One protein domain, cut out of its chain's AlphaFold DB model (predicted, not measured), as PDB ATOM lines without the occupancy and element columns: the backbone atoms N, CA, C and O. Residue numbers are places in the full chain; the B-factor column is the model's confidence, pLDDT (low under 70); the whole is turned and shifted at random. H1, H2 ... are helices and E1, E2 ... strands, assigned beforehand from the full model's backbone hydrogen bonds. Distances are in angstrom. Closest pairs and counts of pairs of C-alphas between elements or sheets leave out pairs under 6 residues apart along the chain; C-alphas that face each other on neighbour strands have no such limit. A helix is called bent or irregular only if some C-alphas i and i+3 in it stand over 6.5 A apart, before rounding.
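This is residues 39 to 147 of the 151 residues of an uncharacterized protein of Candidatus Lokiarchaeota archaeon (UniProt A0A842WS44). A twisted sheet of four strands has two helices, H2 and H3, side by side over one face, its other face bare, and a third helix, H1, packs on these two on their side away from the sheet. The three helices make an up-and-down bundle, each running against the one before it. The printed part has 109 residues, in the order H1, H2, E1, H3, E2, E3, E4; the mixed sheet has the order E1, E4, E3, E2, and the class is mixed, helices and strands. The whole is compact, with a radius of gyration of the C-alphas of 13.8 A and spans of 38 by 28 by 22 A.

H1, residues 43 to 61, begins at C-alpha 43 (-10.947, 34.949, -16.938) and is 27.3 A long. H2 is residues 69 to 79, 15.7 A, and E1 is residues 82 to 84. H3, residues 86 to 105, is 28.5 A long; it is irregular, but only just, with C-alphas 88 and 91 6.6 A apart. E2, residues 112 to 120, is 26.1 A; E3, residues 126 to 134, is 25.7 A. E4, residues 140 to 146, is 19.6 A and ends at C-alpha 146 (-9.400, 26.900, -30.085).

E2, E3 and E4 form a meander, each strand the antiparallel neighbour of the one before; N 117 and O 129 are 2.8 A apart, N 130 and O 142 2.9 A. Edge strand E1 is parallel to E4, with N 84 and O 145 2.9 A apart. E1, H3 and E2 form a split strand-helix-strand unit, two strands of one sheet that follow each other among the strands, with a helix between them in the chain and E4 and E3 between them in the sheet; its crossover is right-handed. H2 and H3 are on the same face, at heights of 9.5 A and 9.1 A over the sheet, and touch at a shallow tilt of 25 degrees, opposite ways; the closest C-alphas are those of Ile 72 and Leu 92, 6.7 A. H1 is not on the sheet. H1 and H2, a helical hairpin, touch at Leu 49 and Gly 75, their closest C-alphas, 5.8 A. H1 touches residues 88 to 95 of H3; the closest C-alphas are those of Thr 53 and Leu 92, 6.0 A. In H1 and H2 every O i to N i+4 pair is within hydrogen-bond range; in H3, 14 of 16.

The two C-alphas farthest apart are those of Lys 62 and Val 122, 40.6 A. The printed part has no cut, and no link is long. Mean pLDDT of the printed part is 90.2; residues 122 to 123 are under 70.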
ATOM      1  N   ALA A  39      -4.724  37.313 -28.683       81.12
ATOM      2  CA  ALA A  39      -4.698  37.646 -27.266       81.12
ATOM      3  C   ALA A  39      -5.020  36.413 -26.399       81.12
ATOM      4  O   ALA A  39      -5.777  35.516 -26.791       81.12
ATOM      5  N   VAL A  40      -4.480  36.383 -25.177       77.31
ATOM      6  CA  VAL A  40      -4.846  35.376 -24.171       77.31
ATOM      7  C   VAL A  40      -6.260  35.660 -23.675       77.31
ATOM      8  O   VAL A  40      -6.562  36.775 -23.249       77.31
ATOM      9  N   PHE A  41      -7.131  34.652 -23.716       83.19
ATOM     10  CA  PHE A  41      -8.511  34.791 -23.262       83.19
ATOM     11  C   PHE A  41      -8.587  35.022 -21.750       83.19
ATOM     12  O   PHE A  41      -8.131  34.189 -20.961       83.19
ATOM     13  N   SER A  42      -9.156  36.160 -21.344       83.56
ATOM     14  CA  SER A  42      -9.213  36.556 -19.937       83.56
ATOM     15  C   SER A  42     -10.252  35.755 -19.149       83.56
ATOM     16  O   SER A  42     -11.256  35.279 -19.685       83.56
ATOM     17  N   GLN A  43     -10.015  35.620 -17.843       85.81
ATOM     18  CA  GLN A  43     -10.947  34.949 -16.938       85.81
ATOM     19  C   GLN A  43     -12.293  35.695 -16.858       85.81
ATOM     20  O   GLN A  43     -13.336  35.052 -16.935       85.81
ATOM     21  N   ASP A  44     -12.284  37.029 -16.831       87.06
ATOM     22  CA  ASP A  44     -13.508  37.843 -16.839       87.06
ATOM     23  C   ASP A  44     -14.347  37.610 -18.106       87.06
ATOM     24  O   ASP A  44     -15.570  37.470 -18.044       87.06
ATOM     25  N   ALA A  45     -13.696  37.519 -19.275       87.81
ATOM     26  CA  ALA A  45     -14.380  37.221 -20.532       87.81
ATOM     27  C   ALA A  45     -14.969  35.804 -20.528       87.81
ATOM     28  O   ALA A  45     -16.074  35.591 -21.032       87.81
ATOM     29  N   ARG A  46     -14.275  34.840 -19.911       89.44
ATOM     30  CA  ARG A  46     -14.793  33.482 -19.716       89.44
ATOM     31  C   ARG A  46     -16.038  33.469 -18.833       89.44
ATOM     32  O   ARG A  46     -17.004  32.795 -19.175       89.44
ATOM     33  N   GLU A  47     -16.036  34.196 -17.724       91.19
ATOM     34  CA  GLU A  47     -17.194  34.281 -16.826       91.19
ATOM     35  C   GLU A  47     -18.381  34.955 -17.522       91.19
ATOM     36  O   GLU A  47     -19.494  34.426 -17.515       91.19
ATOM     37  N   ALA A  48     -18.139  36.058 -18.239       91.19
ATOM     38  CA  ALA A  48     -19.160  36.707 -19.057       91.19
ATOM     39  C   ALA A  48     -19.750  35.758 -20.119       91.19
ATOM     40  O   ALA A  48     -20.967  35.730 -20.320       91.19
ATOM     41  N   LEU A  49     -18.912  34.945 -20.766       93.00
ATOM     42  CA  LEU A  49     -19.349  33.947 -21.741       93.00
ATOM     43  C   LEU A  49     -20.182  32.825 -21.100       93.00
ATOM     44  O   LEU A  49     -21.181  32.394 -21.676       93.00
ATOM     45  N   GLN A  50     -19.829  32.385 -19.891       91.06
ATOM     46  CA  GLN A  50     -20.629  31.420 -19.128       91.06
ATOM     47  C   GLN A  50     -22.017  31.970 -18.776       91.06
ATOM     48  O   GLN A  50     -23.004  31.241 -18.821       91.06
ATOM     49  N   HIS A  51     -22.123  33.260 -18.453       93.94
ATOM     50  CA  HIS A  51     -23.424  33.892 -18.232       93.94
ATOM     51  C   HIS A  51     -24.261  33.968 -19.515       93.94
ATOM     52  O   HIS A  51     -25.457  33.693 -19.478       93.94
ATOM     53  N   ILE A  52     -23.638  34.301 -20.648       93.56
ATOM     54  CA  ILE A  52     -24.312  34.355 -21.954       93.56
ATOM     55  C   ILE A  52     -24.845  32.981 -22.361       93.56
ATOM     56  O   ILE A  52     -25.992  32.874 -22.782       93.56
ATOM     57  N   THR A  53     -24.028  31.940 -22.227       91.06
ATOM     58  CA  THR A  53     -24.401  30.569 -22.612       91.06
ATOM     59  C   THR A  53     -25.547  30.032 -21.756       91.06
ATOM     60  O   THR A  53     -26.515  29.529 -22.314       91.06
ATOM     61  N   LYS A  54     -25.532  30.273 -20.439       93.06
ATOM     62  CA  LYS A  54     -26.671  29.957 -19.555       93.06
ATOM     63  C   LYS A  54     -27.955  30.695 -19.927       93.06
ATOM     64  O   LYS A  54     -29.046  30.148 -19.806       93.06
ATOM     65  N   GLU A  55     -27.849  31.954 -20.343       94.06
ATOM     66  CA  GLU A  55     -29.027  32.714 -20.764       94.06
ATOM     67  C   GLU A  55     -29.590  32.188 -22.090       94.06
ATOM     68  O   GLU A  55     -30.806  32.121 -22.245       94.06
ATOM     69  N   ILE A  56     -28.727  31.754 -23.017       92.12
ATOM     70  CA  ILE A  56     -29.151  31.056 -24.237       92.12
ATOM     71  C   ILE A  56     -29.888  29.762 -23.868       92.12
ATOM     72  O   ILE A  56     -31.018  29.591 -24.310       92.12
ATOM     73  N   GLU A  57     -29.316  28.906 -23.013       90.06
ATOM     74  CA  GLU A  57     -29.974  27.680 -22.519       90.06
ATOM     75  C   GLU A  57     -31.369  27.977 -21.945       90.06
ATOM     76  O   GLU A  57     -32.357  27.357 -22.331       90.06
ATOM     77  N   ARG A  58     -31.480  29.011 -21.102       93.88
ATOM     78  CA  ARG A  58     -32.756  29.430 -20.504       93.88
ATOM     79  C   ARG A  58     -33.802  29.855 -21.539       93.88
ATOM     80  O   ARG A  58     -34.993  29.633 -21.317       93.88
ATOM     81  N   LEU A  59     -33.399  30.534 -22.614       91.19
ATOM     82  CA  LEU A  59     -34.317  30.935 -23.688       91.19
ATOM     83  C   LEU A  59     -34.804  29.722 -24.480       91.19
ATOM     84  O   LEU A  59     -35.966  29.667 -24.865       91.19
ATOM     85  N   LEU A  60     -33.944  28.730 -24.669       87.44
ATOM     86  CA  LEU A  60     -34.282  27.513 -25.400       87.44
ATOM     87  C   LEU A  60     -35.259  26.633 -24.631       87.44
ATOM     88  O   LEU A  60     -36.238  26.167 -25.206       87.44
ATOM     89  N   ASP A  61     -35.081  26.509 -23.314       90.19
ATOM     90  CA  ASP A  61     -36.048  25.828 -22.443       90.19
ATOM     91  C   ASP A  61     -37.449  26.462 -22.516       90.19
ATOM     92  O   ASP A  61     -38.465  25.800 -22.301       90.19
ATOM     93  N   LYS A  62     -37.508  27.759 -22.837       93.38
ATOM     94  CA  LYS A  62     -38.748  28.524 -23.002       93.38
ATOM     95  C   LYS A  62     -39.275  28.554 -24.435       93.38
ATOM     96  O   LYS A  62     -40.315  29.175 -24.638       93.38
ATOM     97  N   GLN A  63     -38.597  27.908 -25.389       88.19
ATOM     98  CA  GLN A  63     -38.909  27.976 -26.825       88.19
ATOM     99  C   GLN A  63     -38.918  29.427 -27.342       88.19
ATOM    100  O   GLN A  63     -39.874  29.885 -27.963       88.19
ATOM    101  N   GLN A  64     -37.879  30.175 -26.966       89.88
ATOM    102  CA  GLN A  64     -37.649  31.578 -27.316       89.88
ATOM    103  C   GLN A  64     -36.362  31.730 -28.150       89.88
ATOM    104  O   GLN A  64     -35.555  32.642 -27.931       89.88
ATOM    105  N   GLU A  65     -36.128  30.795 -29.077       87.75
ATOM    106  CA  GLU A  65     -34.953  30.710 -29.950       87.75
ATOM    107  C   GLU A  65     -34.668  32.035 -30.681       87.75
ATOM    108  O   GLU A  65     -33.506  32.418 -30.858       87.75
ATOM    109  N   GLU A  66     -35.706  32.778 -31.069       85.94
ATOM    110  CA  GLU A  66     -35.625  34.049 -31.792       85.94
ATOM    111  C   GLU A  66     -34.872  35.138 -31.019       85.94
ATOM    112  O   GLU A  66     -34.281  36.042 -31.620       85.94
ATOM    113  N   HIS A  67     -34.838  35.032 -29.689       90.88
ATOM    114  CA  HIS A  67     -34.172  35.981 -28.803       90.88
ATOM    115  C   HIS A  67     -32.687  35.656 -28.565       90.88
ATOM    116  O   HIS A  67     -31.980  36.443 -27.929       90.88
ATOM    117  N   THR A  68     -32.177  34.540 -29.098       91.75
ATOM    118  CA  THR A  68     -30.789  34.097 -28.866       91.75
ATOM    119  C   THR A  68     -29.760  34.835 -29.732       91.75
ATOM    120  O   THR A  68     -28.611  34.984 -29.313       91.75
ATOM    121  N   LEU A  69     -30.149  35.385 -30.893       94.12
ATOM    122  CA  LEU A  69     -29.254  36.104 -31.818       94.12
ATOM    123  C   LEU A  69     -28.338  37.152 -31.143       94.12
ATOM    124  O   LEU A  69     -27.119  37.078 -31.332       94.12
ATOM    125  N   PRO A  70     -28.850  38.136 -30.370       94.62
ATOM    126  CA  PRO A  70     -27.995  39.141 -29.735       94.62
ATOM    127  C   PRO A  70     -27.011  38.536 -28.726       94.62
ATOM    128  O   PRO A  70     -25.895  39.039 -28.591       94.62
ATOM    129  N   LEU A  71     -27.389  37.450 -28.047       95.38
ATOM    130  CA  LEU A  71     -26.530  36.749 -27.094       95.38
ATOM    131  C   LEU A  71     -25.414  35.986 -27.808       95.38
ATOM    132  O   LEU A  71     -24.258  36.110 -27.413       95.38
ATOM    133  N   ILE A  72     -25.738  35.284 -28.900       95.75
ATOM    134  CA  ILE A  72     -24.758  34.578 -29.735       95.75
ATOM    135  C   ILE A  72     -23.717  35.569 -30.262       95.75
ATOM    136  O   ILE A  72     -22.518  35.383 -30.055       95.75
ATOM    137  N   LYS A  73     -24.167  36.675 -30.869       96.19
ATOM    138  CA  LYS A  73     -23.273  37.721 -31.390       96.19
ATOM    139  C   LYS A  73     -22.397  38.328 -30.295       96.19
ATOM    140  O   LYS A  73     -21.204  38.531 -30.506       96.19
ATOM    141  N   LYS A  74     -22.964  38.594 -29.113       96.06
ATOM    142  CA  LYS A  74     -22.207  39.105 -27.963       96.06
ATOM    143  C   LYS A  74     -21.150  38.101 -27.494       96.06
ATOM    144  O   LYS A  74     -20.018  38.503 -27.248       96.06
ATOM    145  N   GLY A  75     -21.499  36.817 -27.416       95.12
ATOM    146  CA  GLY A  75     -20.574  35.735 -27.079       95.12
ATOM    147  C   GLY A  75     -19.412  35.641 -28.069       95.12
ATOM    148  O   GLY A  75     -18.257  35.641 -27.655       95.12
ATOM    149  N   LEU A  76     -19.699  35.660 -29.373       96.00
ATOM    150  CA  LEU A  76     -18.676  35.599 -30.423       96.00
ATOM    151  C   LEU A  76     -17.711  36.790 -30.368       96.00
ATOM    152  O   LEU A  76     -16.508  36.622 -30.566       96.00
ATOM    153  N   SER A  77     -18.207  37.982 -30.036       94.69
ATOM    154  CA  SER A  77     -17.366  39.169 -29.864       94.69
ATOM    155  C   SER A  77     -16.385  39.059 -28.691       94.69
ATOM    156  O   SER A  77     -15.308  39.641 -28.777       94.69
ATOM    157  N   PHE A  78     -16.700  38.297 -27.636       93.06
ATOM    158  CA  PHE A  78     -15.733  38.010 -26.565       93.06
ATOM    159  C   PHE A  78     -14.614  37.070 -27.015       93.06
ATOM    160  O   PHE A  78     -13.505  37.159 -26.497       93.06
ATOM    161  N   LEU A  79     -14.898  36.165 -27.950       93.19
ATOM    162  CA  LEU A  79     -13.923  35.191 -28.444       93.19
ATOM    163  C   LEU A  79     -13.023  35.766 -29.541       93.19
ATOM    164  O   LEU A  79     -11.900  35.306 -29.723       93.19
ATOM    165  N   ASN A  80     -13.516  36.754 -30.286       93.12
ATOM    166  CA  ASN A  80     -12.855  37.286 -31.472       93.12
ATOM    167  C   ASN A  80     -11.446  37.807 -31.176       93.12
ATOM    168  O   ASN A  80     -11.268  38.686 -30.337       93.12
ATOM    169  N   GLY A  81     -10.451  37.297 -31.899       89.44
ATOM    170  CA  GLY A  81      -9.056  37.681 -31.685       89.44
ATOM    171  C   GLY A  81      -8.390  37.025 -30.471       89.44
ATOM    172  O   GLY A  81      -7.252  37.372 -30.162       89.44
ATOM    173  N   PHE A  82      -9.035  36.047 -29.820       89.25
ATOM    174  CA  PHE A  82      -8.458  35.307 -28.695       89.25
ATOM    175  C   PHE A  82      -8.124  33.843 -29.016       89.25
ATOM    176  O   PHE A  82      -8.727  33.207 -29.886       89.25
ATOM    177  N   LEU A  83      -7.167  33.300 -28.258       86.50
ATOM    178  CA  LEU A  83      -6.953  31.863 -28.097       86.50
ATOM    179  C   LEU A  83      -7.752  31.360 -26.890       86.50
ATOM    180  O   LEU A  83      -7.510  31.776 -25.755       86.50
ATOM    181  N   ILE A  84      -8.688  30.446 -27.129       87.62
ATOM    182  CA  ILE A  84      -9.648  29.961 -26.129       87.62
ATOM    183  C   ILE A  84      -9.600  28.434 -25.985       87.62
ATOM    184  O   ILE A  84      -9.070  27.716 -26.836       87.62
ATOM    185  N   ARG A  85     -10.218  27.888 -24.929       86.19
ATOM    186  CA  ARG A  85     -10.432  26.433 -24.839       86.19
ATOM    187  C   ARG A  85     -11.575  26.021 -25.755       86.19
ATOM    188  O   ARG A  85     -12.581  26.716 -25.837       86.19
ATOM    189  N   GLU A  86     -11.486  24.823 -26.328       87.12
ATOM    190  CA  GLU A  86     -12.585  24.234 -27.111       87.12
ATOM    191  C   GLU A  86     -13.900  24.187 -26.308       87.12
ATOM    192  O   GLU A  86     -14.964  24.465 -26.847       87.12
ATOM    193  N   ALA A  87     -13.824  23.897 -25.004       86.56
ATOM    194  CA  ALA A  87     -14.991  23.881 -24.121       86.56
ATOM    195  C   ALA A  87     -15.660  25.259 -23.975       86.56
ATOM    196  O   ALA A  87     -16.878  25.318 -23.844       86.56
ATOM    197  N   ASP A  88     -14.881  26.346 -24.025       87.06
ATOM    198  CA  ASP A  88     -15.415  27.707 -23.931       87.06
ATOM    199  C   ASP A  88     -16.210  28.055 -25.221       87.06
ATOM    200  O   ASP A  88     -17.206  28.768 -25.150       87.06
ATOM    201  N   PHE A  89     -15.846  27.495 -26.389       90.81
ATOM    202  CA  PHE A  89     -16.602  27.669 -27.644       90.81
ATOM    203  C   PHE A  89     -17.810  26.734 -27.781       90.81
ATOM    204  O   PHE A  89     -18.849  27.149 -28.288       90.81
ATOM    205  N   ARG A  90     -17.692  25.475 -27.342       88.44
ATOM    206  CA  ARG A  90     -18.683  24.420 -27.616       88.44
ATOM    207  C   ARG A  90     -20.110  24.783 -27.186       88.44
ATOM    208  O   ARG A  90     -21.041  24.543 -27.941       88.44
ATOM    209  N   LEU A  91     -20.273  25.414 -26.021       81.81
ATOM    210  CA  LEU A  91     -21.589  25.846 -25.525       81.81
ATOM    211  C   LEU A  91     -22.213  26.948 -26.398       81.81
ATOM    212  O   LEU A  91     -23.419  26.977 -26.623       81.81
ATOM    213  N   LEU A  92     -21.392  27.858 -26.926       91.56
ATOM    214  CA  LEU A  92     -21.857  28.901 -27.839       91.56
ATOM    215  C   LEU A  92     -22.217  28.320 -29.214       91.56
ATOM    216  O   LEU A  92     -23.163  28.773 -29.856       91.56
ATOM    217  N   GLU A  93     -21.474  27.305 -29.652       93.06
ATOM    218  CA  GLU A  93     -21.741  26.583 -30.892       93.06
ATOM    219  C   GLU A  93     -23.082  25.836 -30.853       93.06
ATOM    220  O   GLU A  93     -23.832  25.883 -31.824       93.06
ATOM    221  N   GLU A  94     -23.432  25.212 -29.726       90.06
ATOM    222  CA  GLU A  94     -24.761  24.616 -29.517       90.06
ATOM    223  C   GLU A  94     -25.876  25.664 -29.682       90.06
ATOM    224  O   GLU A  94     -26.832  25.438 -30.426       90.06
ATOM    225  N   GLY A  95     -25.687  26.867 -29.122       89.88
ATOM    226  CA  GLY A  95     -26.552  28.031 -29.363       89.88
ATOM    227  C   GLY A  95     -26.721  28.383 -30.845       89.88
ATOM    228  O   GLY A  95     -27.837  28.623 -31.310       89.88
ATOM    229  N   ILE A  96     -25.626  28.373 -31.607       95.12
ATOM    230  CA  ILE A  96     -25.643  28.614 -33.057       95.12
ATOM    231  C   ILE A  96     -26.457  27.540 -33.792       95.12
ATOM    232  O   ILE A  96     -27.269  27.878 -34.658       95.12
ATOM    233  N   TYR A  97     -26.261  26.259 -33.460       92.94
ATOM    234  CA  TYR A  97     -27.013  25.162 -34.076       92.94
ATOM    235  C   TYR A  97     -28.517  25.310 -33.844       92.94
ATOM    236  O   TYR A  97     -29.290  25.188 -34.794       92.94
ATOM    237  N   TRP A  98     -28.925  25.626 -32.614       90.69
ATOM    238  CA  TRP A  98     -30.333  25.816 -32.275       90.69
ATOM    239  C   TRP A  98     -30.962  27.011 -32.991       90.69
ATOM    240  O   TRP A  98     -32.056  26.887 -33.541       90.69
ATOM    241  N   TYR A  99     -30.254  28.137 -33.078       94.19
ATOM    242  CA  TYR A  99     -30.742  29.299 -33.818       94.19
ATOM    243  C   TYR A  99     -30.922  29.005 -35.317       94.19
ATOM    244  O   TYR A  99     -31.936  29.370 -35.914       94.19
ATOM    245  N   ASN A 100     -29.972  28.298 -35.935       95.50
ATOM    246  CA  ASN A 100     -30.110  27.869 -37.326       95.50
ATOM    247  C   ASN A 100     -31.281  26.886 -37.514       95.50
ATOM    248  O   ASN A 100     -32.005  26.990 -38.504       95.50
ATOM    249  N   ASP A 101     -31.502  25.951 -36.586       93.81
ATOM    250  CA  ASP A 101     -32.639  25.023 -36.648       93.81
ATOM    251  C   ASP A 101     -33.987  25.756 -36.541       93.81
ATOM    252  O   ASP A 101     -34.906  25.477 -37.313       93.81
ATOM    253  N   PHE A 102     -34.084  26.761 -35.668       93.44
ATOM    254  CA  PHE A 102     -35.231  27.669 -35.617       93.44
ATOM    255  C   PHE A 102     -35.472  28.357 -36.968       93.44
ATOM    256  O   PHE A 102     -36.563  28.264 -37.528       93.44
ATOM    257  N   LEU A 103     -34.441  28.969 -37.562       94.44
ATOM    258  CA  LEU A 103     -34.572  29.611 -38.874       94.44
ATOM    259  C   LEU A 103     -34.954  28.626 -39.981       94.44
ATOM    260  O   LEU A 103     -35.654  28.999 -40.921       94.44
ATOM    261  N   LYS A 104     -34.518  27.368 -39.883       95.06
ATOM    262  CA  LYS A 104     -34.921  26.307 -40.807       95.06
ATOM    263  C   LYS A 104     -36.412  26.000 -40.697       95.06
ATOM    264  O   LYS A 104     -37.067  25.905 -41.732       95.06
ATOM    265  N   LYS A 105     -36.946  25.872 -39.477       93.44
ATOM    266  CA  LYS A 105     -38.385  25.651 -39.228       93.44
ATOM    267  C   LYS A 105     -39.234  26.806 -39.762       93.44
ATOM    268  O   LYS A 105     -40.277  26.563 -40.356       93.44
ATOM    269  N   GLU A 106     -38.726  28.028 -39.646       92.38
ATOM    270  CA  GLU A 106     -39.366  29.246 -40.156       92.38
ATOM    271  C   GLU A 106     -39.163  29.479 -41.667       92.38
ATOM    272  O   GLU A 106     -39.608  30.494 -42.200       92.38
ATOM    273  N   GLY A 107     -38.457  28.593 -42.385       92.44
ATOM    274  CA  GLY A 107     -38.196  28.756 -43.824       92.44
ATOM    275  C   GLY A 107     -37.264  29.926 -44.172       92.44
ATOM    276  O   GLY A 107     -37.299  30.443 -45.285       92.44
ATOM    277  N   ARG A 108     -36.428  30.363 -43.224       92.31
ATOM    278  CA  ARG A 108     -35.540  31.537 -43.327       92.31
ATOM    279  C   ARG A 108     -34.052  31.195 -43.382       92.31
ATOM    280  O   ARG A 108     -33.236  32.097 -43.525       92.31
ATOM    281  N   LEU A 109     -33.680  29.917 -43.277       92.50
ATOM    282  CA  LEU A 109     -32.275  29.489 -43.210       92.50
ATOM    283  C   LEU A 109     -31.445  29.903 -44.441       92.50
ATOM    284  O   LEU A 109     -30.240  30.126 -44.329       92.50
ATOM    285  N   GLU A 110     -32.062  29.976 -45.622       86.19
ATOM    286  CA  GLU A 110     -31.357  30.372 -46.848       86.19
ATOM    287  C   GLU A 110     -31.009  31.862 -46.864       86.19
ATOM    288  O   GLU A 110     -29.933  32.219 -47.335       86.19
ATOM    289  N   SER A 111     -31.874  32.702 -46.288       88.62
ATOM    290  CA  SER A 111     -31.721  34.162 -46.264       88.62
ATOM    291  C   SER A 111     -31.062  34.689 -44.995       88.62
ATOM    292  O   SER A 111     -30.666  35.853 -44.921       88.62
ATOM    293  N   THR A 112     -30.982  33.880 -43.939       92.81
ATOM    294  CA  THR A 112     -30.308  34.220 -42.687       92.81
ATOM    295  C   THR A 112     -29.750  32.958 -42.046       92.81
ATOM    296  O   THR A 112     -30.486  31.997 -41.841       92.81
ATOM    297  N   ARG A 113     -28.462  32.953 -41.691       94.38
ATOM    298  CA  ARG A 113     -27.845  31.836 -40.960       94.38
ATOM    299  C   ARG A 113     -26.495  32.202 -40.378       94.38
ATOM    300  O   ARG A 113     -25.796  33.073 -40.889       94.38
ATOM    301  N   PHE A 114     -26.081  31.430 -39.387       96.88
ATOM    302  CA  PHE A 114     -24.670  31.291 -39.067       96.88
ATOM    303  C   PHE A 114     -24.019  30.184 -39.901       96.88
ATOM    304  O   PHE A 114     -24.627  29.144 -40.160       96.88
ATOM    305  N   VAL A 115     -22.760  30.382 -40.273       94.69
ATOM    306  CA  VAL A 115     -21.868  29.362 -40.830       94.69
ATOM    307  C   VAL A 115     -20.651  29.279 -39.922       94.69
ATOM    308  O   VAL A 115     -20.024  30.297 -39.643       94.69
ATOM    309  N   VAL A 116     -20.328  28.075 -39.455       95.19
ATOM    310  CA  VAL A 116     -19.148  27.815 -38.626       95.19
ATOM    311  C   VAL A 116     -18.184  26.973 -39.450       95.19
ATOM    312  O   VAL A 116     -18.490  25.828 -39.774       95.19
ATOM    313  N   ASP A 117     -17.035  27.545 -39.796       91.69
ATOM    314  CA  ASP A 117     -15.930  26.824 -40.418       91.69
ATOM    315  C   ASP A 117     -14.835  26.534 -39.388       91.69
ATOM    316  O   ASP A 117     -14.475  27.383 -38.567       91.69
ATOM    317  N   ARG A 118     -14.315  25.308 -39.431       90.38
ATOM    318  CA  ARG A 118     -13.323  24.783 -38.490       90.38
ATOM    319  C   ARG A 118     -12.150  24.239 -39.287       90.38
ATOM    320  O   ARG A 118     -12.161  23.094 -39.733       90.38
ATOM    321  N   THR A 119     -11.099  25.038 -39.398       84.94
ATOM    322  CA  THR A 119      -9.864  24.615 -40.051       84.94
ATOM    323  C   THR A 119      -8.925  24.002 -39.016       84.94
ATOM    324  O   THR A 119      -8.470  24.664 -38.078       84.94
ATOM    325  N   HIS A 120      -8.644  22.706 -39.165       79.94
ATOM    326  CA  HIS A 120      -7.646  22.037 -38.338       79.94
ATOM    327  C   HIS A 120      -6.266  22.600 -38.654       79.94
ATOM    328  O   HIS A 120      -5.862  22.659 -39.816       79.94
ATOM    329  N   LEU A 121      -5.555  23.004 -37.612       72.19
ATOM    330  CA  LEU A 121      -4.182  23.440 -37.737       72.19
ATOM    331  C   LEU A 121      -3.260  22.358 -37.195       72.19
ATOM    332  O   LEU A 121      -3.582  21.180 -37.094       72.19
ATOM    333  N   VAL A 122      -2.058  22.788 -36.878       65.31
ATOM    334  CA  VAL A 122      -0.974  21.992 -36.351       65.31
ATOM    335  C   VAL A 122      -1.401  21.440 -34.973       65.31
ATOM    336  O   VAL A 122      -1.453  22.151 -33.973       65.31
ATOM    337  N   GLY A 123      -1.785  20.156 -34.989       67.75
ATOM    338  CA  GLY A 123      -2.209  19.256 -33.901       67.75
ATOM    339  C   GLY A 123      -3.465  19.669 -33.154       67.75
ATOM    340  O   GLY A 123      -4.512  19.633 -33.769       67.75
ATOM    341  N   SER A 124      -3.487  19.940 -31.843       71.31
ATOM    342  CA  SER A 124      -4.794  20.118 -31.158       71.31
ATOM    343  C   SER A 124      -5.440  21.495 -31.344       71.31
ATOM    344  O   SER A 124      -6.505  21.736 -30.779       71.31
ATOM    345  N   THR A 125      -4.805  22.391 -32.099       77.00
ATOM    346  CA  THR A 125      -5.292  23.752 -32.330       77.00
ATOM    347  C   THR A 125      -6.170  23.805 -33.581       77.00
ATOM    348  O   THR A 125      -5.851  23.201 -34.608       77.00
ATOM    349  N   ARG A 126      -7.279  24.542 -33.520       86.75
ATOM    350  CA  ARG A 126      -8.145  24.822 -34.671       86.75
ATOM    351  C   ARG A 126      -8.317  26.320 -34.843       86.75
ATOM    352  O   ARG A 126      -8.474  27.043 -33.864       86.75
ATOM    353  N   PHE A 127      -8.327  26.761 -36.092       88.06
ATOM    354  CA  PHE A 127      -8.831  28.075 -36.453       88.06
ATOM    355  C   PHE A 127     -10.328  27.968 -36.706       88.06
ATOM    356  O   PHE A 127     -10.767  27.083 -37.445       88.06
ATOM    357  N   ILE A 128     -11.102  28.849 -36.085       92.00
ATOM    358  CA  ILE A 128     -12.550  28.882 -36.233       92.00
ATOM    359  C   ILE A 128     -12.953  30.223 -36.828       92.00
ATOM    360  O   ILE A 128     -12.577  31.286 -36.324       92.00
ATOM    361  N   VAL A 129     -13.738  30.152 -37.901       93.31
ATOM    362  CA  VAL A 129     -14.402  31.300 -38.513       93.31
ATOM    363  C   VAL A 129     -15.896  31.116 -38.343       93.31
ATOM    364  O   VAL A 129     -16.462  30.124 -38.795       93.31
ATOM    365  N   VAL A 130     -16.544  32.088 -37.711       96.75
ATOM    366  CA  VAL A 130     -18.002  32.151 -37.643       96.75
ATOM    367  C   VAL A 130     -18.466  33.315 -38.503       96.75
ATOM    368  O   VAL A 130     -18.014  34.443 -38.317       96.75
ATOM    369  N   LEU A 131     -19.358  33.033 -39.446       96.38
ATOM    370  CA  LEU A 131     -19.993  34.018 -40.313       96.38
ATOM    371  C   LEU A 131     -21.471  34.101 -39.968       96.38
ATOM    372  O   LEU A 131     -22.129  33.070 -39.871       96.38
ATOM    373  N   TYR A 132     -22.006  35.308 -39.843       97.19
ATOM    374  CA  TYR A 132     -23.443  35.547 -39.873       97.19
ATOM    375  C   TYR A 132     -23.804  36.153 -41.226       97.19
ATOM    376  O   TYR A 132     -23.328  37.231 -41.587       97.19
ATOM    377  N   LEU A 133     -24.615  35.420 -41.983       95.25
ATOM    378  CA  LEU A 133     -25.077  35.788 -43.312       95.25
ATOM    379  C   LEU A 133     -26.527  36.242 -43.213       95.25
ATOM    380  O   LEU A 133     -27.342  35.558 -42.591       95.25
ATOM    381  N   LYS A 134     -26.841  37.371 -43.843       95.00
ATOM    382  CA  LYS A 134     -28.198  37.892 -43.973       95.00
ATOM    383  C   LYS A 134     -28.353  38.550 -45.341       95.00
ATOM    384  O   LYS A 134     -27.539  39.400 -45.693       95.00
ATOM    385  N   ASP A 135     -29.391  38.187 -46.086       93.38
ATOM    386  CA  ASP A 135     -29.636  38.719 -47.429       93.38
ATOM    387  C   ASP A 135     -29.650  40.251 -47.453       93.38
ATOM    388  O   ASP A 135     -30.272  40.905 -46.613       93.38
ATOM    389  N   GLY A 136     -28.948  40.821 -48.435       91.62
ATOM    390  CA  GLY A 136     -28.824  42.269 -48.601       91.62
ATOM    391  C   GLY A 136     -27.913  42.961 -47.579       91.62
ATOM    392  O   GLY A 136     -27.884  44.190 -47.550       91.62
ATOM    393  N   HIS A 137     -27.174  42.213 -46.752       93.38
ATOM    394  CA  HIS A 137     -26.219  42.753 -45.786       93.38
ATOM    395  C   HIS A 137     -24.826  42.130 -45.946       93.38
ATOM    396  O   HIS A 137     -24.686  40.966 -46.319       93.38
ATOM    397  N   GLU A 138     -23.796  42.911 -45.615       93.62
ATOM    398  CA  GLU A 138     -22.421  42.413 -45.535       93.62
ATOM    399  C   GLU A 138     -22.286  41.335 -44.442       93.62
ATOM    400  O   GLU A 138     -22.873  41.489 -43.363       93.62
ATOM    401  N   PRO A 139     -21.504  40.264 -44.678       93.50
ATOM    402  CA  PRO A 139     -21.263  39.233 -43.675       93.50
ATOM    403  C   PRO A 139     -20.602  39.782 -42.410       93.50
ATOM    404  O   PRO A 139     -19.534  40.396 -42.458       93.50
ATOM    405  N   GLU A 140     -21.167  39.466 -41.247       97.38
ATOM    406  CA  GLU A 140     -20.475  39.687 -39.975       97.38
ATOM    407  C   GLU A 140     -19.571  38.486 -39.684       97.38
ATOM    408  O   GLU A 140     -20.001  37.338 -39.802       97.38
ATOM    409  N   THR A 141     -18.308  38.739 -39.332       95.81
ATOM    410  CA  THR A 141     -17.272  37.700 -39.230       95.81
ATOM    411  C   THR A 141     -16.556  37.748 -37.887       95.81
ATOM    412  O   THR A 141     -16.047  38.798 -37.495       95.81
ATOM    413  N   TRP A 142     -16.419  36.590 -37.241       96.44
ATOM    414  CA  TRP A 142     -15.603  36.395 -36.043       96.44
ATOM    415  C   TRP A 142     -14.549  35.315 -36.294       96.44
ATOM    416  O   TRP A 142     -14.833  34.295 -36.921       96.44
ATOM    417  N   LYS A 143     -13.325  35.557 -35.823       93.56
ATOM    418  CA  LYS A 143     -12.148  34.710 -36.042       93.56
ATOM    419  C   LYS A 143     -11.424  34.500 -34.723       93.56
ATOM    420  O   LYS A 143     -11.059  35.463 -34.052       93.56
ATOM    421  N   PHE A 144     -11.209  33.248 -34.353       91.94
ATOM    422  CA  PHE A 144     -10.523  32.895 -33.115       91.94
ATOM    423  C   PHE A 144      -9.900  31.510 -33.220       91.94
ATOM    424  O   PHE A 144     -10.132  30.769 -34.178       91.94
ATOM    425  N   PHE A 145      -9.078  31.174 -32.237       89.19
ATOM    426  CA  PHE A 145      -8.397  29.891 -32.179       89.19
ATOM    427  C   PHE A 145      -8.918  29.105 -30.991       89.19
ATOM    428  O   PHE A 145      -8.997  29.632 -29.883       89.19
ATOM    429  N   THR A 146      -9.232  27.831 -31.198       88.19
ATOM    430  CA  THR A 146      -9.400  26.900 -30.085       88.19
ATOM    431  C   THR A 146      -8.134  26.085 -29.921       88.19
ATOM    432  O   THR A 146      -7.578  25.546 -30.875       88.19
ATOM    433  N   GLY A 147      -7.666  25.984 -28.688       74.62
ATOM    434  CA  GLY A 147      -6.520  25.170 -28.330       74.62
ATOM    435  C   GLY A 147      -6.117  25.485 -26.904       74.62
ATOM    436  O   GLY A 147      -6.008  26.647 -26.559       74.62
TER     437      GLY A 147